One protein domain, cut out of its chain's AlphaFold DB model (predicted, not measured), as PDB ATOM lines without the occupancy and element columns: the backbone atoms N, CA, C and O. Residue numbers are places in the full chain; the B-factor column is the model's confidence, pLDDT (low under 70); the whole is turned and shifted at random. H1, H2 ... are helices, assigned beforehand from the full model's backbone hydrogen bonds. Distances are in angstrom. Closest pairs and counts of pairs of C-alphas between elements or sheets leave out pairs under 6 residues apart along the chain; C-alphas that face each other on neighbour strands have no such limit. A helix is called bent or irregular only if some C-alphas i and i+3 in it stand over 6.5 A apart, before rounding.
ATOM      1  N   THR A   2      98.219 129.842  88.022       92.88
ATOM      2  CA  THR A   2      97.358 130.189  89.176       92.88
ATOM      3  C   THR A   2      98.222 130.905  90.198       92.88
ATOM      4  O   THR A   2      99.449 130.780  90.137       92.88
ATOM      5  N   ALA A   3      97.616 131.596  91.162       93.94
ATOM      6  CA  ALA A   3      98.345 132.259  92.239       93.94
ATOM      7  C   ALA A   3      99.305 131.292  92.960       93.94
ATOM      8  O   ALA A   3     100.466 131.618  93.209       93.94
ATOM      9  N   GLU A   4      98.858 130.061  93.212       95.62
ATOM     10  CA  GLU A   4      99.688 129.030  93.830       95.62
ATOM     11  C   GLU A   4     100.825 128.550  92.910       95.62
ATOM     12  O   GLU A   4     101.954 128.332  93.358       95.62
ATOM     13  N   THR A   5     100.565 128.416  91.607       95.88
ATOM     14  CA  THR A   5     101.608 128.053  90.634       95.88
ATOM     15  C   THR A   5     102.687 129.137  90.561       95.88
ATOM     16  O   THR A   5     103.878 128.816  90.520       95.88
ATOM     17  N   THR A   6     102.281 130.409  90.607       96.31
ATOM     18  CA  THR A   6     103.175 131.570  90.684       96.31
ATOM     19  C   THR A   6     104.024 131.508  91.954       96.31
ATOM     20  O   THR A   6     105.253 131.537  91.862       96.31
ATOM     21  N   ALA A   7     103.405 131.302  93.124       96.81
ATOM     22  CA  ALA A   7     104.121 131.141  94.391       96.81
ATOM     23  C   ALA A   7     105.169 130.022  94.310       96.81
ATOM     24  O   ALA A   7     106.333 130.219  94.648       96.81
ATOM     25  N   ARG A   8     104.798 128.853  93.781       96.12
ATOM     26  CA  ARG A   8     105.699 127.698  93.641       96.12
ATOM     27  C   ARG A   8     106.865 127.962  92.691       96.12
ATOM     28  O   ARG A   8     107.974 127.476  92.924       96.12
ATOM     29  N   ALA A   9     106.636 128.702  91.607       96.38
ATOM     30  CA  ALA A   9     107.702 129.126  90.708       96.38
ATOM     31  C   ALA A   9     108.683 130.060  91.430       96.38
ATOM     32  O   ALA A   9     109.890 129.815  91.383       96.38
ATOM     33  N   VAL A  10     108.170 131.049  92.167       96.94
ATOM     34  CA  VAL A  10     108.979 131.982  92.963       96.94
ATOM     35  C   VAL A  10     109.754 131.268  94.068       96.94
ATOM     36  O   VAL A  10     110.940 131.533  94.219       96.94
ATOM     37  N   LEU A  11     109.156 130.321  94.797       96.69
ATOM     38  CA  LEU A  11     109.850 129.559  95.845       96.69
ATOM     39  C   LEU A  11     111.045 128.778  95.280       96.69
ATOM     40  O   LEU A  11     112.150 128.856  95.814       96.69
ATOM     41  N   ARG A  12     110.854 128.076  94.153       95.81
ATOM     42  CA  ARG A  12     111.943 127.356  93.466       95.81
ATOM     43  C   ARG A  12     113.035 128.301  92.976       95.81
ATOM     44  O   ARG A  12     114.218 127.991  93.112       95.81
ATOM     45  N   TRP A  13     112.637 129.440  92.419       95.81
ATOM     46  CA  TRP A  13     113.569 130.475  91.997       95.81
ATOM     47  C   TRP A  13     114.347 131.048  93.185       95.81
ATOM     48  O   TRP A  13     115.566 131.104  93.118       95.81
ATOM     49  N   ALA A  14     113.699 131.383  94.301       95.12
ATOM     50  CA  ALA A  14     114.326 132.014  95.466       95.12
ATOM     51  C   ALA A  14     115.388 131.127  96.145       95.12
ATOM     52  O   ALA A  14     116.354 131.652  96.718       95.12
ATOM     53  N   ILE A  15     115.237 129.798  96.049       93.69
ATOM     54  CA  ILE A  15     116.233 128.821  96.516       93.69
ATOM     55  C   ILE A  15     117.548 128.972  95.736       93.69
ATOM     56  O   ILE A  15     118.611 129.010  96.353       93.69
ATOM     57  N   ARG A  16     117.476 129.083  94.402       90.56
ATOM     58  CA  ARG A  16     118.651 129.159  93.510       90.56
ATOM     59  C   ARG A  16     119.161 130.589  93.318       90.56
ATOM     60  O   ARG A  16     120.358 130.810  93.247       90.56
ATOM     61  N   ALA A  17     118.237 131.547  93.296       84.44
ATOM     62  CA  ALA A  17     118.437 132.965  93.011       84.44
ATOM     63  C   ALA A  17     119.134 133.245  91.674       84.44
ATOM     64  O   ALA A  17     119.931 134.172  91.554       84.44
ATOM     65  N   GLU A  18     118.804 132.440  90.670       86.06
ATOM     66  CA  GLU A  18     119.349 132.532  89.320       86.06
ATOM     67  C   GLU A  18     118.267 132.988  88.341       86.06
ATOM     68  O   GLU A  18     117.139 132.490  88.365       86.06
ATOM     69  N   GLY A  19     118.627 133.914  87.451       88.62
ATOM     70  CA  GLY A  19     117.732 134.421  86.413       88.62
ATOM     71  C   GLY A  19     116.665 135.411  86.913       88.62
ATOM     72  O   GLY A  19     116.662 135.799  88.087       88.62
ATOM     73  N   PRO A  20     115.774 135.860  86.009       91.69
ATOM     74  CA  PRO A  20     114.723 136.821  86.329       91.69
ATOM     75  C   PRO A  20     113.662 136.221  87.261       91.69
ATOM     76  O   PRO A  20     113.458 135.005  87.281       91.69
ATOM     77  N   ILE A  21     112.955 137.084  88.000       91.94
ATOM     78  CA  ILE A  21     111.844 136.654  88.857       91.94
ATOM     79  C   ILE A  21     110.758 136.004  87.982       91.94
ATOM     80  O   ILE A  21     110.324 136.617  87.002       91.94
ATOM     81  N   PRO A  22     110.276 134.798  88.329       93.69
ATOM     82  CA  PRO A  22     109.122 134.208  87.673       93.69
ATOM     83  C   PRO A  22     107.884 135.085  87.853       93.69
ATOM     84  O   PRO A  22     107.515 135.418  88.976       93.69
ATOM     85  N   SER A  23     107.219 135.414  86.748       92.50
ATOM     86  CA  SER A  23     105.975 136.180  86.756       92.50
ATOM     87  C   SER A  23     104.778 135.309  86.391       92.50
ATOM     88  O   SER A  23     104.869 134.499  85.464       92.50
ATOM     89  N   GLY A  24     103.639 135.527  87.042       89.25
ATOM     90  CA  GLY A  24     102.398 134.824  86.730       89.25
ATOM     91  C   GLY A  24     101.151 135.632  87.066       89.25
ATOM     92  O   GLY A  24     101.218 136.706  87.666       89.25
ATOM     93  N   ASP A  25      99.994 135.127  86.642       85.81
ATOM     94  CA  ASP A  25      98.715 135.667  87.092       85.81
ATOM     95  C   ASP A  25      98.401 135.209  88.531       85.81
ATOM     96  O   ASP A  25      99.018 134.287  89.073       85.81
ATOM     97  N   LEU A  26      97.440 135.896  89.150       89.38
ATOM     98  CA  LEU A  26      96.932 135.590  90.488       89.38
ATOM     99  C   LEU A  26      95.493 135.074  90.438       89.38
ATOM    100  O   LEU A  26      94.684 135.357  91.324       89.38
ATOM    101  N   THR A  27      95.147 134.342  89.377       90.25
ATOM    102  CA  THR A  27      93.863 133.640  89.339       90.25
ATOM    103  C   THR A  27      93.800 132.625  90.482       90.25
ATOM    104  O   THR A  27      94.826 132.079  90.894       90.25
ATOM    105  N   ALA A  28      92.603 132.418  91.034       89.19
ATOM    106  CA  ALA A  28      92.384 131.555  92.196       89.19
ATOM    107  C   ALA A  28      93.254 131.917  93.426       89.19
ATOM    108  O   ALA A  28      93.752 131.052  94.136       89.19
ATOM    109  N   ALA A  29      93.433 133.216  93.712       91.44
ATOM    110  CA  ALA A  29      94.173 133.674  94.896       91.44
ATOM    111  C   ALA A  29      93.605 133.153  96.232       91.44
ATOM    112  O   ALA A  29      94.353 133.054  97.202       91.44
ATOM    113  N   GLY A  30      92.317 132.786  96.278       89.56
ATOM    114  CA  GLY A  30      91.698 132.146  97.445       89.56
ATOM    115  C   GLY A  30      92.366 130.825  97.839       89.56
ATOM    116  O   GLY A  30      92.452 130.523  99.026       89.56
ATOM    117  N   ASP A  31      92.946 130.101  96.877       90.25
ATOM    118  CA  ASP A  31      93.629 128.824  97.120       90.25
ATOM    119  C   ASP A  31      94.908 129.003  97.959       90.25
ATOM    120  O   ASP A  31      95.395 128.059  98.580       90.25
ATOM    121  N   LEU A  32      95.443 130.230  98.044       92.75
ATOM    122  CA  LEU A  32      96.596 130.545  98.889       92.75
ATOM    123  C   LEU A  32      96.278 130.494 100.391       92.75
ATOM    124  O   LEU A  32      97.209 130.409 101.191       92.75
ATOM    125  N   ALA A  33      94.998 130.530 100.783       91.50
ATOM    126  CA  ALA A  33      94.591 130.357 102.178       91.50
ATOM    127  C   ALA A  33      94.821 128.917 102.668       91.50
ATOM    128  O   ALA A  33      95.112 128.694 103.843       91.50
ATOM    129  N   THR A  34      94.739 127.941 101.762       92.56
ATOM    130  CA  THR A  34      94.963 126.515 102.036       92.56
ATOM    131  C   THR A  34      95.916 125.925 100.993       92.56
ATOM    132  O   THR A  34      95.494 125.132 100.149       92.56
ATOM    133  N   PRO A  35      97.206 126.314 101.021       93.56
ATOM    134  CA  PRO A  35      98.161 125.929  99.990       93.56
ATOM    135  C   PRO A  35      98.392 124.416  99.982       93.56
ATOM    136  O   PRO A  35      98.438 123.767 101.035       93.56
ATOM    137  N   SER A  36      98.620 123.852  98.792       95.06
ATOM    138  CA  SER A  36      98.913 122.425  98.651       95.06
ATOM    139  C   SER A  36     100.162 122.020  99.439       95.06
ATOM    140  O   SER A  36     101.058 122.826  99.719       95.06
ATOM    141  N   GLU A  37     100.265 120.730  99.765       93.62
ATOM    142  CA  GLU A  37     101.455 120.163 100.413       93.62
ATOM    143  C   GLU A  37     102.741 120.453  99.644       93.62
ATOM    144  O   GLU A  37     103.764 120.750 100.257       93.62
ATOM    145  N   GLN A  38     102.691 120.455  98.311       94.94
ATOM    146  CA  GLN A  38     103.860 120.762  97.496       94.94
ATOM    147  C   GLN A  38     104.341 122.204  97.703       94.94
ATOM    148  O   GLN A  38     105.546 122.452  97.775       94.94
ATOM    149  N   THR A  39     103.417 123.159  97.810       95.75
ATOM    150  CA  THR A  39     103.751 124.567  98.053       95.75
ATOM    151  C   THR A  39     104.270 124.771  99.477       95.75
ATOM    152  O   THR A  39     105.297 125.426  99.657       95.75
ATOM    153  N   ARG A  40     103.641 124.133 100.476       94.69
ATOM    154  CA  ARG A  40     104.126 124.134 101.868       94.69
ATOM    155  C   ARG A  40     105.528 123.530 101.986       94.69
ATOM    156  O   ARG A  40     106.405 124.120 102.613       94.69
ATOM    157  N   HIS A  41     105.773 122.407 101.314       93.25
ATOM    158  CA  HIS A  41     107.090 121.779 101.251       93.25
ATOM    159  C   HIS A  41     108.128 122.695 100.588       93.25
ATOM    160  O   HIS A  41     109.222 122.865 101.118       93.25
ATOM    161  N   GLY A  42     107.786 123.347  99.472       94.88
ATOM    162  CA  GLY A  42     108.671 124.312  98.815       94.88
ATOM    163  C   GLY A  42     109.079 125.475  99.728       94.88
ATOM    164  O   GLY A  42     110.241 125.884  99.716       94.88
ATOM    165  N   LEU A  43     108.152 125.968 100.555       95.19
ATOM    166  CA  LEU A  43     108.428 127.014 101.540       95.19
ATOM    167  C   LEU A  43     109.357 126.513 102.658       95.19
ATOM    168  O   LEU A  43     110.315 127.202 103.006       95.19
ATOM    169  N   ALA A  44     109.136 125.296 103.162       93.00
ATOM    170  CA  ALA A  44     110.011 124.672 104.157       93.00
ATOM    171  C   ALA A  44     111.437 124.446 103.619       93.00
ATOM    172  O   ALA A  44     112.415 124.729 104.310       93.00
ATOM    173  N   VAL A  45     111.578 124.009 102.361       93.69
ATOM    174  CA  VAL A  45     112.889 123.869 101.702       93.69
ATOM    175  C   VAL A  45     113.582 125.226 101.564       93.69
ATOM    176  O   VAL A  45     114.783 125.325 101.812       93.69
ATOM    177  N   LEU A  46     112.847 126.287 101.212       94.88
ATOM    178  CA  LEU A  46     113.402 127.640 101.155       94.88
ATOM    179  C   LEU A  46     113.881 128.118 102.535       94.88
ATOM    180  O   LEU A  46     114.983 128.664 102.637       94.88
ATOM    181  N   ALA A  47     113.096 127.878 103.589       93.94
ATOM    182  CA  ALA A  47     113.472 128.200 104.964       93.94
ATOM    183  C   ALA A  47     114.741 127.447 105.391       93.94
ATOM    184  O   ALA A  47     115.680 128.062 105.895       93.94
ATOM    185  N   ALA A  48     114.821 126.142 105.111       92.75
ATOM    186  CA  ALA A  48     115.995 125.320 105.396       92.75
ATOM    187  C   ALA A  48     117.238 125.784 104.614       92.75
ATOM    188  O   ALA A  48     118.330 125.875 105.175       92.75
ATOM    189  N   ALA A  49     117.084 126.148 103.337       93.25
ATOM    190  CA  ALA A  49     118.172 126.705 102.538       93.25
ATOM    191  C   ALA A  49     118.662 128.047 103.113       93.25
ATOM    192  O   ALA A  49     119.867 128.277 103.215       93.25
ATOM    193  N   CYS A  50     117.745 128.924 103.531       94.50
ATOM    194  CA  CYS A  50     118.077 130.181 104.199       94.50
ATOM    195  C   CYS A  50     118.808 129.943 105.532       94.50
ATOM    196  O   CYS A  50     119.871 130.520 105.765       94.50
ATOM    197  N   ALA A  51     118.298 129.022 106.354       94.25
ATOM    198  CA  ALA A  51     118.910 128.603 107.609       94.25
ATOM    199  C   ALA A  51     120.342 128.094 107.406       94.25
ATOM    200  O   ALA A  51     121.242 128.491 108.144       94.25
ATOM    201  N   ALA A  52     120.581 127.279 106.376       93.25
ATOM    202  CA  ALA A  52     121.912 126.787 106.039       93.25
ATOM    203  C   ALA A  52     122.864 127.919 105.612       93.25
ATOM    204  O   ALA A  52     124.009 127.955 106.064       93.25
ATOM    205  N   ARG A  53     122.397 128.880 104.797       92.12
ATOM    206  CA  ARG A  53     123.209 130.041 104.372       92.12
ATOM    207  C   ARG A  53     123.614 130.935 105.543       92.12
ATOM    208  O   ARG A  53     124.749 131.409 105.579       92.12
ATOM    209  N   LEU A  54     122.685 131.179 106.467       93.25
ATOM    210  CA  LEU A  54     122.888 132.060 107.622       93.25
ATOM    211  C   LEU A  54     123.503 131.331 108.827       93.25
ATOM    212  O   LEU A  54     124.001 131.970 109.749       93.25
ATOM    213  N   GLY A  55     123.500 129.998 108.822       93.38
ATOM    214  CA  GLY A  55     124.018 129.187 109.917       93.38
ATOM    215  C   GLY A  55     123.078 129.094 111.125       93.38
ATOM    216  O   GLY A  55     123.554 128.979 112.253       93.38
ATOM    217  N   ALA A  56     121.762 129.122 110.894       92.31
ATOM    218  CA  ALA A  56     120.731 129.001 111.932       92.31
ATOM    219  C   ALA A  56     120.569 127.568 112.488       92.31
ATOM    220  O   ALA A  56     119.857 127.373 113.468       92.31
ATOM    221  N   GLY A  57     121.217 126.567 111.880       88.44
ATOM    222  CA  GLY A  57     121.118 125.158 112.282       88.44
ATOM    223  C   GLY A  57     119.969 124.394 111.614       88.44
ATOM    224  O   GLY A  57     119.302 124.905 110.714       88.44
ATOM    225  N   SER A  58     119.784 123.140 112.038       86.44
ATOM    226  CA  SER A  58     118.705 122.248 111.601       86.44
ATOM    227  C   SER A  58     118.187 121.457 112.815       86.44
ATOM    228  O   SER A  58     118.979 120.719 113.405       86.44
ATOM    229  N   PRO A  59     116.913 121.622 113.222       82.25
ATOM    230  CA  PRO A  59     115.946 122.595 112.699       82.25
ATOM    231  C   PRO A  59     116.390 124.056 112.950       82.25
ATOM    232  O   PRO A  59     117.206 124.299 113.848       82.25
ATOM    233  N   PRO A  60     115.932 125.038 112.148       83.44
ATOM    234  CA  PRO A  60     116.394 126.417 112.265       83.44
ATOM    235  C   PRO A  60     116.106 126.992 113.650       83.44
ATOM    236  O   PRO A  60     114.964 127.028 114.091       83.44
ATOM    237  N   PHE A  61     117.147 127.431 114.352       86.06
ATOM    238  CA  PHE A  61     117.071 127.886 115.741       86.06
ATOM    239  C   PHE A  61     116.403 126.902 116.716       86.06
ATOM    240  O   PHE A  61     115.867 127.336 117.737       86.06
ATOM    241  N   GLY A  62     116.399 125.604 116.406       84.19
ATOM    242  CA  GLY A  62     115.685 124.604 117.201       84.19
ATOM    243  C   GLY A  62     114.160 124.604 117.020       84.19
ATOM    244  O   GLY A  62     113.486 123.930 117.787       84.19
ATOM    245  N   ASP A  63     113.619 125.358 116.058       84.81
ATOM    246  CA  ASP A  63     112.181 125.496 115.805       84.81
ATOM    247  C   ASP A  63     111.730 124.586 114.652       84.81
ATOM    248  O   ASP A  63     112.123 124.778 113.497       84.81
ATOM    249  N   ASP A  64     110.908 123.590 114.974       81.56
ATOM    250  CA  ASP A  64     110.329 122.629 114.035       81.56
ATOM    251  C   ASP A  64     108.922 123.019 113.552       81.56
ATOM    252  O   ASP A  64     108.290 122.262 112.810       81.56
ATOM    253  N   THR A  65     108.436 124.211 113.924       82.94
ATOM    254  CA  THR A  65     107.114 124.669 113.499       82.94
ATOM    255  C   THR A  65     107.018 124.773 111.972       82.94
ATOM    256  O   THR A  65     107.977 125.167 111.286       82.94
ATOM    257  N   PRO A  66     105.855 124.408 111.401       75.38
ATOM    258  CA  PRO A  66     105.655 124.481 109.965       75.38
ATOM    259  C   PRO A  66     105.693 125.933 109.488       75.38
ATOM    260  O   PRO A  66     105.270 126.855 110.187       75.38
ATOM    261  N   ALA A  67     106.168 126.129 108.259       74.00
ATOM    262  CA  ALA A  67     106.140 127.439 107.630       74.00
ATOM    263  C   ALA A  67     104.691 127.916 107.420       74.00
ATOM    264  O   ALA A  67     103.787 127.123 107.145       74.00
ATOM    265  N   ASP A  68     104.481 129.221 107.551       87.94
ATOM    266  CA  ASP A  68     103.162 129.837 107.585       87.94
ATOM    267  C   ASP A  68     102.611 130.163 106.183       87.94
ATOM    268  O   ASP A  68     103.341 130.250 105.192       87.94
ATOM    269  N   THR A  69     101.300 130.401 106.091       91.44
ATOM    270  CA  THR A  69     100.643 130.828 104.842       91.44
ATOM    271  C   THR A  69     101.117 132.205 104.372       91.44
ATOM    272  O   THR A  69     101.163 132.454 103.166       91.44
ATOM    273  N   GLY A  70     101.563 133.074 105.286       94.00
ATOM    274  CA  GLY A  70     102.127 134.383 104.960       94.00
ATOM    275  C   GLY A  70     103.341 134.286 104.040       94.00
ATOM    276  O   GLY A  70     103.414 135.015 103.055       94.00
ATOM    277  N   GLY A  71     104.250 133.329 104.262       95.25
ATOM    278  CA  GLY A  71     105.357 133.077 103.332       95.25
ATOM    279  C   GLY A  71     104.890 132.739 101.907       95.25
ATOM    280  O   GLY A  71     105.479 133.207 100.933       95.25
ATOM    281  N   VAL A  72     103.792 131.992 101.756       96.25
ATOM    282  CA  VAL A  72     103.222 131.666 100.437       96.25
ATOM    283  C   VAL A  72     102.614 132.904  99.770       96.25
ATOM    284  O   VAL A  72     102.849 133.128  98.580       96.25
ATOM    285  N   LEU A  73     101.894 133.735 100.529       96.75
ATOM    286  CA  LEU A  73     101.345 135.006 100.041       96.75
ATOM    287  C   LEU A  73     102.454 135.941  99.544       96.75
ATOM    288  O   LEU A  73     102.333 136.512  98.460       96.75
ATOM    289  N   LEU A  74     103.567 136.037 100.277       96.69
ATOM    290  CA  LEU A  74     104.730 136.830  99.868       96.69
ATOM    291  C   LEU A  74     105.395 136.286  98.602       96.69
ATOM    292  O   LEU A  74     105.784 137.064  97.731       96.69
ATOM    293  N   ALA A  75     105.501 134.962  98.465       96.56
ATOM    294  CA  ALA A  75     106.028 134.351  97.248       96.56
ATOM    295  C   ALA A  75     105.130 134.646  96.035       96.56
ATOM    296  O   ALA A  75     105.635 135.015  94.976       96.56
ATOM    297  N   ALA A  76     103.807 134.537  96.186       96.50
ATOM    298  CA  ALA A  76     102.858 134.904  95.136       96.50
ATOM    299  C   ALA A  76     102.951 136.398  94.785       96.50
ATOM    300  O   ALA A  76     103.005 136.745  93.605       96.50
ATOM    301  N   ALA A  77     103.023 137.271  95.794       95.88
ATOM    302  CA  ALA A  77     103.128 138.714  95.612       95.88
ATOM    303  C   ALA A  77     104.385 139.114  94.830       95.88
ATOM    304  O   ALA A  77     104.313 139.969  93.951       95.88
ATOM    305  N   LEU A  78     105.524 138.471  95.101       95.12
ATOM    306  CA  LEU A  78     106.786 138.775  94.426       95.12
ATOM    307  C   LEU A  78     106.748 138.444  92.923       95.12
ATOM    308  O   LEU A  78     107.406 139.117  92.136       95.12
ATOM    309  N   GLY A  79     105.972 137.431  92.522       93.62
ATOM    310  CA  GLY A  79     105.768 137.058  91.117       93.62
ATOM    311  C   GLY A  79     104.586 137.758  90.434       93.62
ATOM    312  O   GLY A  79     104.280 137.460  89.277       93.62
ATOM    313  N   ALA A  80     103.891 138.657  91.133       91.81
ATOM    314  CA  ALA A  80     102.695 139.326  90.636       91.81
ATOM    315  C   ALA A  80     102.983 140.714  90.041       91.81
ATOM    316  O   ALA A  80     104.034 141.317  90.243       91.81
ATOM    317  N   ARG A  81     101.992 141.267  89.329       82.25
ATOM    318  CA  ARG A  81     101.985 142.690  88.946       82.25
ATOM    319  C   ARG A  81     101.745 143.577  90.174       82.25
ATOM    320  O   ARG A  81     101.017 143.177  91.083       82.25
ATOM    321  N   ALA A  82     102.290 144.797  90.155       79.19
ATOM    322  CA  ALA A  82     102.382 145.693  91.315       79.19
ATOM    323  C   ALA A  82     101.075 145.854  92.124       79.19
ATOM    324  O   ALA A  82     101.074 145.626  93.329       79.19
ATOM    325  N   GLU A  83      99.944 146.164  91.481       82.94
ATOM    326  CA  GLU A  83      98.662 146.397  92.178       82.94
ATOM    327  C   GLU A  83      98.129 145.171  92.930       82.94
ATOM    328  O   GLU A  83      97.477 145.276  93.972       82.94
ATOM    329  N   ALA A  84      98.351 143.981  92.378       88.12
ATOM    330  CA  ALA A  84      97.889 142.745  92.984       88.12
ATOM    331  C   ALA A  84      98.899 142.220  94.017       88.12
ATOM    332  O   ALA A  84      98.499 141.628  95.019       88.12
ATOM    333  N   ALA A  85     100.186 142.525  93.827       90.88
ATOM    334  CA  ALA A  85     101.234 142.257  94.800       90.88
ATOM    335  C   ALA A  85     100.980 142.988  96.126       90.88
ATOM    336  O   ALA A  85     100.978 142.343  97.171       90.88
ATOM    337  N   THR A  86     100.673 144.292  96.101       90.19
ATOM    338  CA  THR A  86     100.386 145.067  97.324       90.19
ATOM    339  C   THR A  86      99.232 144.469  98.128       90.19
ATOM    340  O   THR A  86      99.325 144.345  99.347       90.19
ATOM    341  N   ARG A  87      98.162 144.032  97.448       91.12
ATOM    342  CA  ARG A  87      97.024 143.372  98.103       91.12
ATOM    343  C   ARG A  87      97.428 142.065  98.775       91.12
ATOM    344  O   ARG A  87      97.066 141.853  99.923       91.12
ATOM    345  N   LEU A  88      98.199 141.215  98.096       93.69
ATOM    346  CA  LEU A  88      98.671 139.956  98.678       93.69
ATOM    347  C   LEU A  88      99.607 140.168  99.871       93.69
ATOM    348  O   LEU A  88      99.499 139.439 100.852       93.69
ATOM    349  N   VAL A  89     100.490 141.171  99.818       93.94
ATOM    350  CA  VAL A  89     101.343 141.519 100.966       93.94
ATOM    351  C   VAL A  89     100.491 141.975 102.150       93.94
ATOM    352  O   VAL A  89     100.747 141.550 103.269       93.94
ATOM    353  N   GLY A  90      99.445 142.774 101.910       92.00
ATOM    354  CA  GLY A  90      98.519 143.217 102.956       92.00
ATOM    355  C   GLY A  90      97.688 142.097 103.596       92.00
ATOM    356  O   GLY A  90      97.197 142.273 104.705       92.00
ATOM    357  N   LEU A  91      97.548 140.946 102.928       94.56
ATOM    358  CA  LEU A  91      96.905 139.751 103.487       94.56
ATOM    359  C   LEU A  91      97.862 138.895 104.327       94.56
ATOM    360  O   LEU A  91      97.409 138.009 105.050       94.56
ATOM    361  N   ALA A  92      99.176 139.114 104.227       93.12
ATOM    362  CA  ALA A  92     100.137 138.419 105.066       93.12
ATOM    363  C   ALA A  92     100.094 139.021 106.476       93.12
ATOM    364  O   ALA A  92     100.670 140.078 106.733       93.12
ATOM    365  N   GLU A  93      99.416 138.337 107.396       87.44
ATOM    366  CA  GLU A  93      99.315 138.778 108.788       87.44
ATOM    367  C   GLU A  93     100.706 138.978 109.416       87.44
ATOM    368  O   GLU A  93     101.645 138.237 109.085       87.44
ATOM    369  N   PRO A  94     100.874 139.949 110.334       82.69
ATOM    370  CA  PRO A  94     102.097 140.082 111.115       82.69
ATOM    371  C   PRO A  94     102.464 138.748 111.770       82.69
ATOM    372  O   PRO A  94     101.618 138.100 112.374       82.69
ATOM    373  N   LEU A  95     103.722 138.326 111.642       88.44
ATOM    374  CA  LEU A  95     104.177 137.062 112.217       88.44
ATOM    375  C   LEU A  95     104.539 137.258 113.697       88.44
ATOM    376  O   LEU A  95     105.545 137.925 113.969       88.44
ATOM    377  N   PRO A  96     103.788 136.680 114.652       84.00
ATOM    378  CA  PRO A  96     104.207 136.671 116.043       84.00
ATOM    379  C   PRO A  96     105.396 135.717 116.206       84.00
ATOM    380  O   PRO A  96     105.308 134.535 115.884       84.00
ATOM    381  N   ILE A  97     106.511 136.233 116.721       85.50
ATOM    382  CA  ILE A  97     107.635 135.412 117.179       85.50
ATOM    383  C   ILE A  97     107.535 135.358 118.701       85.50
ATOM    384  O   ILE A  97     107.776 136.358 119.378       85.50
ATOM    385  N   THR A  98     107.117 134.211 119.233       76.75
ATOM    386  CA  THR A  98     106.855 134.023 120.665       76.75
ATOM    387  C   THR A  98     107.723 132.896 121.215       76.75
ATOM    388  O   THR A  98     107.542 131.718 120.908       76.75
ATOM    389  N   GLY A  99     108.698 133.259 122.053       77.94
ATOM    390  CA  GLY A  99     109.586 132.299 122.708       77.94
ATOM    391  C   GLY A  99     110.267 131.346 121.706       77.94
ATOM    392  O   GLY A  99     111.061 131.801 120.874       77.94
ATOM    393  N   PRO A 100     110.024 130.021 121.777       78.88
ATOM    394  CA  PRO A 100     110.678 129.052 120.901       78.88
ATOM    395  C   PRO A 100     110.136 129.018 119.462       78.88
ATOM    396  O   PRO A 100     110.880 128.556 118.600       78.88
ATOM    397  N   ALA A 101     108.922 129.513 119.195       85.38
ATOM    398  CA  ALA A 101     108.181 129.272 117.953       85.38
ATOM    399  C   ALA A 101     108.175 130.465 116.977       85.38
ATOM    400  O   ALA A 101     108.345 131.623 117.370       85.38
ATOM    401  N   GLY A 102     107.924 130.174 115.696       89.12
ATOM    402  CA  GLY A 102     107.732 131.169 114.634       89.12
ATOM    403  C   GLY A 102     109.016 131.591 113.913       89.12
ATOM    404  O   GLY A 102     108.970 132.373 112.964       89.12
ATOM    405  N   TRP A 103     110.168 131.052 114.298       91.56
ATOM    406  CA  TRP A 103     111.459 131.347 113.688       91.56
ATOM    407  C   TRP A 103     111.646 130.675 112.328       91.56
ATOM    408  O   TRP A 103     112.234 131.276 111.426       91.56
ATOM    409  N   SER A 104     111.115 129.463 112.157       90.38
ATOM    410  CA  SER A 104     111.086 128.769 110.864       90.38
ATOM    411  C   SER A 104     110.295 129.581 109.825       90.38
ATOM    412  O   SER A 104     110.800 129.895 108.742       90.38
ATOM    413  N   ALA A 105     109.101 130.050 110.204       92.62
ATOM    414  CA  ALA A 105     108.291 130.960 109.395       92.62
ATOM    415  C   ALA A 105     108.999 132.307 109.147       92.62
ATOM    416  O   ALA A 105     109.019 132.804 108.020       92.62
ATOM    417  N   ALA A 106     109.657 132.875 110.163       94.69
ATOM    418  CA  ALA A 106     110.384 134.135 110.026       94.69
ATOM    419  C   ALA A 106     111.551 134.028 109.032       94.69
ATOM    420  O   ALA A 106     111.770 134.951 108.247       94.69
ATOM    421  N   LEU A 107     112.261 132.895 109.015       94.44
ATOM    422  CA  LEU A 107     113.287 132.593 108.015       94.44
ATOM    423  C   LEU A 107     112.706 132.431 106.616       94.44
ATOM    424  O   LEU A 107     113.282 132.951 105.662       94.44
ATOM    425  N   ALA A 108     111.570 131.749 106.484       94.44
ATOM    426  CA  ALA A 108     110.897 131.589 105.202       94.44
ATOM    427  C   ALA A 108     110.503 132.953 104.609       94.44
ATOM    428  O   ALA A 108     110.853 133.267 103.468       94.44
ATOM    429  N   ARG A 109     109.853 133.804 105.416       95.81
ATOM    430  CA  ARG A 109     109.503 135.179 105.030       95.81
ATOM    431  C   ARG A 109     110.750 136.013 104.743       95.81
ATOM    432  O   ARG A 109     110.771 136.742 103.755       95.81
ATOM    433  N   HIS A 110     111.810 135.880 105.543       96.31
ATOM    434  CA  HIS A 110     113.074 136.576 105.299       96.31
ATOM    435  C   HIS A 110     113.702 136.197 103.958       96.31
ATOM    436  O   HIS A 110     114.081 137.080 103.193       96.31
ATOM    437  N   ALA A 111     113.746 134.907 103.632       95.38
ATOM    438  CA  ALA A 111     114.326 134.416 102.389       95.38
ATOM    439  C   ALA A 111     113.633 134.977 101.138       95.38
ATOM    440  O   ALA A 111     114.276 135.121 100.099       95.38
ATOM    441  N   ILE A 112     112.337 135.294 101.229       96.06
ATOM    442  CA  ILE A 112     111.566 135.928 100.152       96.06
ATOM    443  C   ILE A 112     111.787 137.444 100.164       96.06
ATOM    444  O   ILE A 112     112.122 138.024  99.130       96.06
ATOM    445  N   THR A 113     111.647 138.088 101.327       95.75
ATOM    446  CA  THR A 113     111.832 139.539 101.481       95.75
ATOM    447  C   THR A 113     113.228 139.982 101.050       95.75
ATOM    448  O   THR A 113     113.344 140.971 100.337       95.75
ATOM    449  N   GLU A 114     114.281 139.230 101.384       94.00
ATOM    450  CA  GLU A 114     115.658 139.495 100.940       94.00
ATOM    451  C   GLU A 114     115.744 139.645  99.410       94.00
ATOM    452  O   GLU A 114     116.454 140.509  98.897       94.00
ATOM    453  N   ARG A 115     114.979 138.841  98.661       92.56
ATOM    454  CA  ARG A 115     114.916 138.931  97.196       92.56
ATOM    455  C   ARG A 115     114.117 140.141  96.731       92.56
ATOM    456  O   ARG A 115     114.544 140.815  95.796       92.56
ATOM    457  N   ALA A 116     112.997 140.428  97.391       91.88
ATOM    458  CA  ALA A 116     112.163 141.589  97.091       91.88
ATOM    459  C   ALA A 116     112.931 142.910  97.275       91.88
ATOM    460  O   ALA A 116     112.830 143.793  96.429       91.88
ATOM    461  N   LEU A 117     113.770 143.010  98.312       91.12
ATOM    462  CA  LEU A 117     114.615 144.183  98.573       91.12
ATOM    463  C   LEU A 117     115.553 144.525  97.406       91.12
ATOM    464  O   LEU A 117     115.853 145.693  97.179       91.12
ATOM    465  N   VAL A 118     116.018 143.517  96.662       87.44
ATOM    466  CA  VAL A 118     116.949 143.705  95.538       87.44
ATOM    467  C   VAL A 118     116.210 143.877  94.211       87.44
ATOM    468  O   VAL A 118     116.615 144.686  93.383       87.44
ATOM    469  N   GLN A 119     115.148 143.101  93.993       84.75
ATOM    470  CA  GLN A 119     114.548 142.918  92.669       84.75
ATOM    471  C   GLN A 119     113.163 143.572  92.515       84.75
ATOM    472  O   GLN A 119     112.650 143.665  91.402       84.75
ATOM    473  N   ALA A 120     112.541 144.023  93.610       81.81
ATOM    474  CA  ALA A 120     111.187 144.577  93.637       81.81
ATOM    475  C   ALA A 120     111.115 145.841  94.513       81.81
ATOM    476  O   ALA A 120     110.299 145.937  95.430       81.81
ATOM    477  N   ALA A 121     111.965 146.829  94.207       80.81
ATOM    478  CA  ALA A 121     112.108 148.061  94.991       80.81
ATOM    479  C   ALA A 121     110.778 148.755  95.376       80.81
ATOM    480  O   ALA A 121     110.659 149.149  96.535       80.81
ATOM    481  N   PRO A 122     109.744 148.852  94.507       86.62
ATOM    482  CA  PRO A 122     108.476 149.487  94.884       86.62
ATOM    483  C   PRO A 122     107.702 148.773  96.003       86.62
ATOM    484  O   PRO A 122     106.864 149.390  96.649       86.62
ATOM    485  N   LEU A 123     107.957 147.480  96.227       90.00
ATOM    486  CA  LEU A 123     107.276 146.664  97.238       90.00
ATOM    487  C   LEU A 123     108.155 146.396  98.468       90.00
ATOM    488  O   LEU A 123     107.682 145.803  99.435       90.00
ATOM    489  N   ALA A 124     109.420 146.822  98.443       92.12
ATOM    490  CA  ALA A 124     110.418 146.511  99.462       92.12
ATOM    491  C   ALA A 124     109.933 146.836 100.887       92.12
ATOM    492  O   ALA A 124     110.001 145.980 101.769       92.12
ATOM    493  N   GLU A 125     109.367 148.028 101.098       94.25
ATOM    494  CA  GLU A 125     108.859 148.452 102.411       94.25
ATOM    495  C   GLU A 125     107.657 147.619 102.876       94.25
ATOM    496  O   GLU A 125     107.592 147.229 104.041       94.25
ATOM    497  N   SER A 126     106.742 147.266 101.970       94.31
ATOM    498  CA  SER A 126     105.599 146.409 102.303       94.31
ATOM    499  C   SER A 126     106.055 145.001 102.699       94.31
ATOM    500  O   SER A 126     105.543 144.436 103.662       94.31
ATOM    501  N   PHE A 127     107.056 144.443 102.010       95.44
ATOM    502  CA  PHE A 127     107.647 143.154 102.387       95.44
ATOM    503  C   PHE A 127     108.402 143.224 103.719       95.44
ATOM    504  O   PHE A 127     108.385 142.247 104.470       95.44
ATOM    505  N   LEU A 128     109.072 144.341 104.022       95.06
ATOM    506  CA  LEU A 128     109.718 144.549 105.320       95.06
ATOM    507  C   LEU A 128     108.688 144.590 106.452       95.06
ATOM    508  O   LEU A 128     108.899 143.939 107.475       95.06
ATOM    509  N   ALA A 129     107.562 145.282 106.263       94.19
ATOM    510  CA  ALA A 129     106.527 145.443 107.287       94.19
ATOM    511  C   ALA A 129     106.007 144.104 107.848       94.19
ATOM    512  O   ALA A 129     105.743 143.987 109.042       94.19
ATOM    513  N   VAL A 130     105.936 143.069 107.007       94.94
ATOM    514  CA  VAL A 130     105.409 141.738 107.364       94.94
ATOM    515  C   VAL A 130     106.498 140.676 107.571       94.94
ATOM    516  O   VAL A 130     106.197 139.493 107.745       94.94
ATOM    517  N   SER A 131     107.775 141.069 107.572       95.69
ATOM    518  CA  SER A 131     108.928 140.169 107.684       95.69
ATOM    519  C   SER A 131     109.811 140.578 108.871       95.69
ATOM    520  O   SER A 131     110.818 141.269 108.689       95.69
ATOM    521  N   PRO A 132     109.457 140.179 110.111       95.12
ATOM    522  CA  PRO A 132     110.138 140.641 111.326       95.12
ATOM    523  C   PRO A 132     111.640 140.335 111.331       95.12
ATOM    524  O   PRO A 132     112.440 141.198 111.683       95.12
ATOM    525  N   LEU A 133     112.050 139.157 110.853       96.00
ATOM    526  CA  LEU A 133     113.471 138.822 110.767       96.00
ATOM    527  C   LEU A 133     114.209 139.688 109.736       96.00
ATOM    528  O   LEU A 133     115.337 140.095 109.986       96.00
ATOM    529  N   SER A 134     113.580 140.057 108.615       96.94
ATOM    530  CA  SER A 134     114.195 141.003 107.668       96.94
ATOM    531  C   SER A 134     114.369 142.387 108.273       96.94
ATOM    532  O   SER A 134     115.378 143.035 108.000       96.94
ATOM    533  N   ARG A 135     113.436 142.815 109.135       96.88
ATOM    534  CA  ARG A 135     113.567 144.085 109.856       96.88
ATOM    535  C   ARG A 135     114.770 144.105 110.802       96.88
ATOM    536  O   ARG A 135     115.417 145.136 110.941       96.88
ATOM    537  N   VAL A 136     115.141 142.953 111.359       97.19
ATOM    538  CA  VAL A 136     116.361 142.800 112.168       97.19
ATOM    539  C   VAL A 136     117.619 142.667 111.305       97.19
ATOM    540  O   VAL A 136     118.613 143.352 111.549       97.19
ATOM    541  N   LEU A 137     117.613 141.794 110.295       97.25
ATOM    542  CA  LEU A 137     118.818 141.448 109.526       97.25
ATOM    543  C   LEU A 137     119.204 142.508 108.480       97.25
ATOM    544  O   LEU A 137     120.389 142.657 108.161       97.25
ATOM    545  N   HIS A 138     118.229 143.254 107.963       96.75
ATOM    546  CA  HIS A 138     118.439 144.338 107.008       96.75
ATOM    547  C   HIS A 138     118.272 145.706 107.678       96.75
ATOM    548  O   HIS A 138     119.280 146.358 107.953       96.75
ATOM    549  N   ARG A 139     117.023 146.108 107.947       96.81
ATOM    550  CA  ARG A 139     116.622 147.289 108.728       96.81
ATOM    551  C   ARG A 139     115.106 147.320 108.952       96.81
ATOM    552  O   ARG A 139     114.387 146.746 108.128       96.81
ATOM    553  N   PRO A 140     114.613 148.045 109.975       97.38
ATOM    554  CA  PRO A 140     113.206 148.408 110.075       97.38
ATOM    555  C   PRO A 140     112.708 149.149 108.820       97.38
ATOM    556  O   PRO A 140     113.493 149.573 107.958       97.38
ATOM    557  N   THR A 141     111.387 149.313 108.714       95.81
ATOM    558  CA  THR A 141     110.802 150.158 107.664       95.81
ATOM    559  C   THR A 141     111.309 151.593 107.802       95.81
ATOM    560  O   THR A 141     111.665 152.036 108.897       95.81
ATOM    561  N   LEU A 142     111.349 152.334 106.694       94.94
ATOM    562  CA  LEU A 142     111.790 153.734 106.712       94.94
ATOM    563  C   LEU A 142     110.910 154.593 107.627       94.94
ATOM    564  O   LEU A 142     111.418 155.468 108.320       94.94
ATOM    565  N   GLU A 143     109.611 154.293 107.679       94.81
ATOM    566  CA  GLU A 143     108.669 154.918 108.609       94.81
ATOM    567  C   GLU A 143     109.066 154.676 110.073       94.81
ATOM    568  O   GLU A 143     109.160 155.627 110.845       94.81
ATOM    569  N   ALA A 144     109.384 153.429 110.446       94.44
ATOM    570  CA  ALA A 144     109.791 153.098 111.811       94.44
ATOM    571  C   ALA A 144     111.154 153.702 112.187       94.44
ATOM    572  O   ALA A 144     111.370 154.105 113.329       94.44
ATOM    573  N   LEU A 145     112.083 153.803 111.229       93.88
ATOM    574  CA  LEU A 145     113.355 154.496 111.443       93.88
ATOM    575  C   LEU A 145     113.153 155.998 111.659       93.88
ATOM    576  O   LEU A 145     113.742 156.555 112.580       93.88
ATOM    577  N   ALA A 146     112.316 156.640 110.840       93.31
ATOM    578  CA  ALA A 146     112.029 158.068 110.945       93.31
ATOM    579  C   ALA A 146     111.281 158.424 112.239       93.31
ATOM    580  O   ALA A 146     111.528 159.480 112.816       93.31
ATOM    581  N   ALA A 147     110.393 157.540 112.700       93.25
ATOM    582  CA  ALA A 147     109.658 157.690 113.953       93.25
ATOM    583  C   ALA A 147     110.433 157.198 115.191       93.25
ATOM    584  O   ALA A 147     109.890 157.226 116.293       93.25
ATOM    585  N   GLU A 148     111.666 156.705 115.019       92.00
ATOM    586  CA  GLU A 148     112.474 156.070 116.071       92.00
ATOM    587  C   GLU A 148     111.751 154.919 116.810       92.00
ATOM    588  O   GLU A 148     112.074 154.574 117.943       92.00
ATOM    589  N   SER A 149     110.797 154.259 116.151       92.38
ATOM    590  CA  SER A 149     109.932 153.218 116.717       92.38
ATOM    591  C   SER A 149     110.445 151.801 116.428       92.38
ATOM    592  O   SER A 149     109.719 150.940 115.937       92.38
ATOM    593  N   HIS A 150     111.717 151.546 116.744       94.19
ATOM    594  CA  HIS A 150     112.424 150.295 116.417       94.19
ATOM    595  C   HIS A 150     112.785 149.427 117.639       94.19
ATOM    596  O   HIS A 150     113.655 148.553 117.569       94.19
ATOM    597  N   GLU A 151     112.140 149.661 118.785       94.88
ATOM    598  CA  GLU A 151     112.377 148.887 120.014       94.88
ATOM    599  C   GLU A 151     111.945 147.421 119.873       94.88
ATOM    600  O   GLU A 151     112.589 146.526 120.417       94.88
ATOM    601  N   THR A 152     110.911 147.144 119.071       93.31
ATOM    602  CA  THR A 152     110.480 145.770 118.768       93.31
ATOM    603  C   THR A 152     111.576 144.996 118.034       93.31
ATOM    604  O   THR A 152     111.882 143.855 118.380       93.31
ATOM    605  N   GLU A 153     112.206 145.609 117.032       95.81
ATOM    606  CA  GLU A 153     113.311 145.023 116.277       95.81
ATOM    607  C   GLU A 153     114.563 144.876 117.140       95.81
ATOM    608  O   GLU A 153     115.268 143.876 117.023       95.81
ATOM    609  N   MET A 154     114.825 145.835 118.033       96.25
ATOM    610  CA  MET A 154     115.932 145.756 118.985       96.25
ATOM    611  C   MET A 154     115.741 144.586 119.959       96.25
ATOM    612  O   MET A 154     116.651 143.775 120.142       96.25
ATOM    613  N   ALA A 155     114.541 144.438 120.526       94.75
ATOM    614  CA  ALA A 155     114.197 143.320 121.396       94.75
ATOM    615  C   ALA A 155     114.305 141.976 120.658       94.75
ATOM    616  O   ALA A 155     114.863 141.020 121.197       94.75
ATOM    617  N   LEU A 156     113.840 141.905 119.406       94.94
ATOM    618  CA  LEU A 156     113.959 140.702 118.583       94.94
ATOM    619  C   LEU A 156     115.423 140.373 118.240       94.94
ATOM    620  O   LEU A 156     115.794 139.201 118.224       94.94
ATOM    621  N   ALA A 157     116.269 141.381 118.010       95.81
ATOM    622  CA  ALA A 157     117.707 141.190 117.824       95.81
ATOM    623  C   ALA A 157     118.376 140.631 119.091       95.81
ATOM    624  O   ALA A 157     119.199 139.722 118.990       95.81
ATOM    625  N   GLY A 158     117.983 141.120 120.272       94.50
ATOM    626  CA  GLY A 158     118.417 140.579 121.564       94.50
ATOM    627  C   GLY A 158     118.005 139.119 121.745       94.50
ATOM    628  O   GLY A 158     118.854 138.267 121.987       94.50
ATOM    629  N   GLN A 159     116.728 138.804 121.502       93.69
ATOM    630  CA  GLN A 159     116.240 137.421 121.532       93.69
ATOM    631  C   GLN A 159     117.023 136.529 120.569       93.69
ATOM    632  O   GLN A 159     117.390 135.417 120.928       93.69
ATOM    633  N   LEU A 160     117.304 137.008 119.354       93.50
ATOM    634  CA  LEU A 160     118.082 136.260 118.376       93.50
ATOM    635  C   LEU A 160     119.517 136.011 118.864       93.50
ATOM    636  O   LEU A 160     120.005 134.895 118.716       93.50
ATOM    637  N   LEU A 161     120.190 136.993 119.470       92.75
ATOM    638  CA  LEU A 161     121.539 136.816 120.029       92.75
ATOM    639  C   LEU A 161     121.605 135.712 121.089       92.75
ATOM    640  O   LEU A 161     122.613 135.012 121.162       92.75
ATOM    641  N   ASP A 162     120.544 135.533 121.869       90.62
ATOM    642  CA  ASP A 162     120.505 134.550 122.952       90.62
ATOM    643  C   ASP A 162     120.054 133.151 122.481       90.62
ATOM    644  O   ASP A 162     119.997 132.204 123.269       90.62
ATOM    645  N   ARG A 163     119.767 132.976 121.180       89.31
ATOM    646  CA  ARG A 163     119.366 131.683 120.605       89.31
ATOM    647  C   ARG A 163     120.538 130.859 120.075       89.31
ATOM    648  O   ARG A 163     121.479 131.408 119.491       89.31
ATOM    649  N   PRO A 164     120.428 129.514 120.115       89.25
ATOM    650  CA  PRO A 164     121.334 128.633 119.389       89.25
ATOM    651  C   PRO A 164     121.426 129.024 117.908       89.25
ATOM    652  O   PRO A 164     120.428 129.059 117.190       89.25
ATOM    653  N   GLY A 165     122.636 129.356 117.455       89.44
ATOM    654  CA  GLY A 165     122.902 129.769 116.074       89.44
ATOM    655  C   GLY A 165     122.534 131.218 115.734       89.44
ATOM    656  O   GLY A 165     122.957 131.706 114.689       89.44
ATOM    657  N   GLY A 166     121.832 131.954 116.598       93.56
ATOM    658  CA  GLY A 166     121.388 133.313 116.285       93.56
ATOM    659  C   GLY A 166     122.513 134.338 116.177       93.56
ATOM    660  O   GLY A 166     122.530 135.141 115.242       93.56
TER     661      GLY A 166
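What this domain is: This is residues 2 to 166 of the 284 residues of an uncharacterized protein of Micromonospora violae (UniProt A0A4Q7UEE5). The longest helix, H3, and H1 lie side by side across one flank of a bundle of four helices, in which the hairpin of H4 and H5 stands next to the hairpin of H6 and H7. Short H2 packs on H4 and the beginning of H1, H8 crosses H6, H10 packs on H8 at one end of the whole, and small H9 lies farther out near H7. The printed part has 165 residues, with ten named helices from H1 to H10 in chain order, no named strand, and the class all helix. It is compact, with a radius of gyration of the C-alphas of 14.8 A, and spans 42 by 36 by 28 A.

Where its parts are: Find C-alpha 37 at (101.455, 120.163, 100.413); from there H3, residues 37 to 54, runs 25.6 A to C-alpha 54. Go back to C-alpha 3 at (98.345, 132.259, 92.239), where H1, residues 3 to 16, sets out over 20.6 A, and then to H2, residues 29 to 33. Next look at H6, residues 103 to 119, 24.2 A long, and at three shorter helices: H4, residues 69 to 78, 14.5 A; H5, residues 82 to 91, 14.6 A; and H7, residues 121 to 129, 13.8 A. H7 is irregular, with C-alphas 122 and 125 standing 7.6 A apart. Last come H8, residues 132 to 137, H9, residues 142 to 146, and H10, residues 151 to 161, which runs 15.2 A to C-alpha 161 at (121.539, 136.816, 120.029).

How they stand to each other: Start at H3, which touches H1 at a shallow tilt of 26 degrees, the same way; the closest C-alphas, of Leu 46 and Ile 15, are 5.6 A apart. With residues 43 to 51 alone it touches H6 about perpendicular, at 81 degrees, and there the closest C-alphas, of Ala 47 and Ala 108, are 4.3 A apart. H1 touches H4 about perpendicular, at 83 degrees, with the C-alphas of Ala 7 and Ala 76 closest at 4.0 A. H4 and H6 are the hubs, touching five helices each; they run the same way at a shallow tilt of 8 degrees, closest at the C-alphas of Gly 71 and Arg 109, 4.9 A. H4 and H5 form a helical hairpin at a shallow tilt of 10 degrees, with the C-alphas of Ala 77 and Ala 85 closest at 4.1 A. H6 and H7 form another at 19 degrees, closest at the C-alphas of Leu 117 and Ala 124, 4.9 A. H5 touches H7, the same way at a shallow tilt of 4 degrees; the closest C-alphas, of Val 89 and Ser 126, are 6.6 A apart. H2 touches H4, with the C-alphas of Leu 32 and Leu 73 closest at 6.6 A. H8 touches H6 at a steep tilt of 65 degrees, where the closest C-alphas, of Ser 134 and His 110, are 5.1 A apart. H10 touches H8 at a steep tilt of 68 degrees, only just short of about perpendicular; the closest C-alphas, of Glu 153 and Val 136, are 5.6 A apart. H9 touches no helix but is near H7, with the C-alphas of Leu 142 and Glu 125 closest at 7.4 A. In the backbones of H3, H4, H8, H9 and H10 every O i to N i+4 pair is within hydrogen-bond range; the counts are 9 of 10 in H1, 5 of 6 in H5, 11 of 13 in H6, 3 of 5 in H7 and 0 of 1 in H2, where 2 of 2 O i to N i+3 pairs are within range.

The domain as a whole: The two C-alphas farthest apart are those of Thr 27 and Asp 162, 42.9 A. The printed part has no cut; the links H1 to H2, H3 to H4 and H5 to H6 are long, and the others are tight. The mean pLDDT of the printed part is 91.7, and no printed residue is under 70.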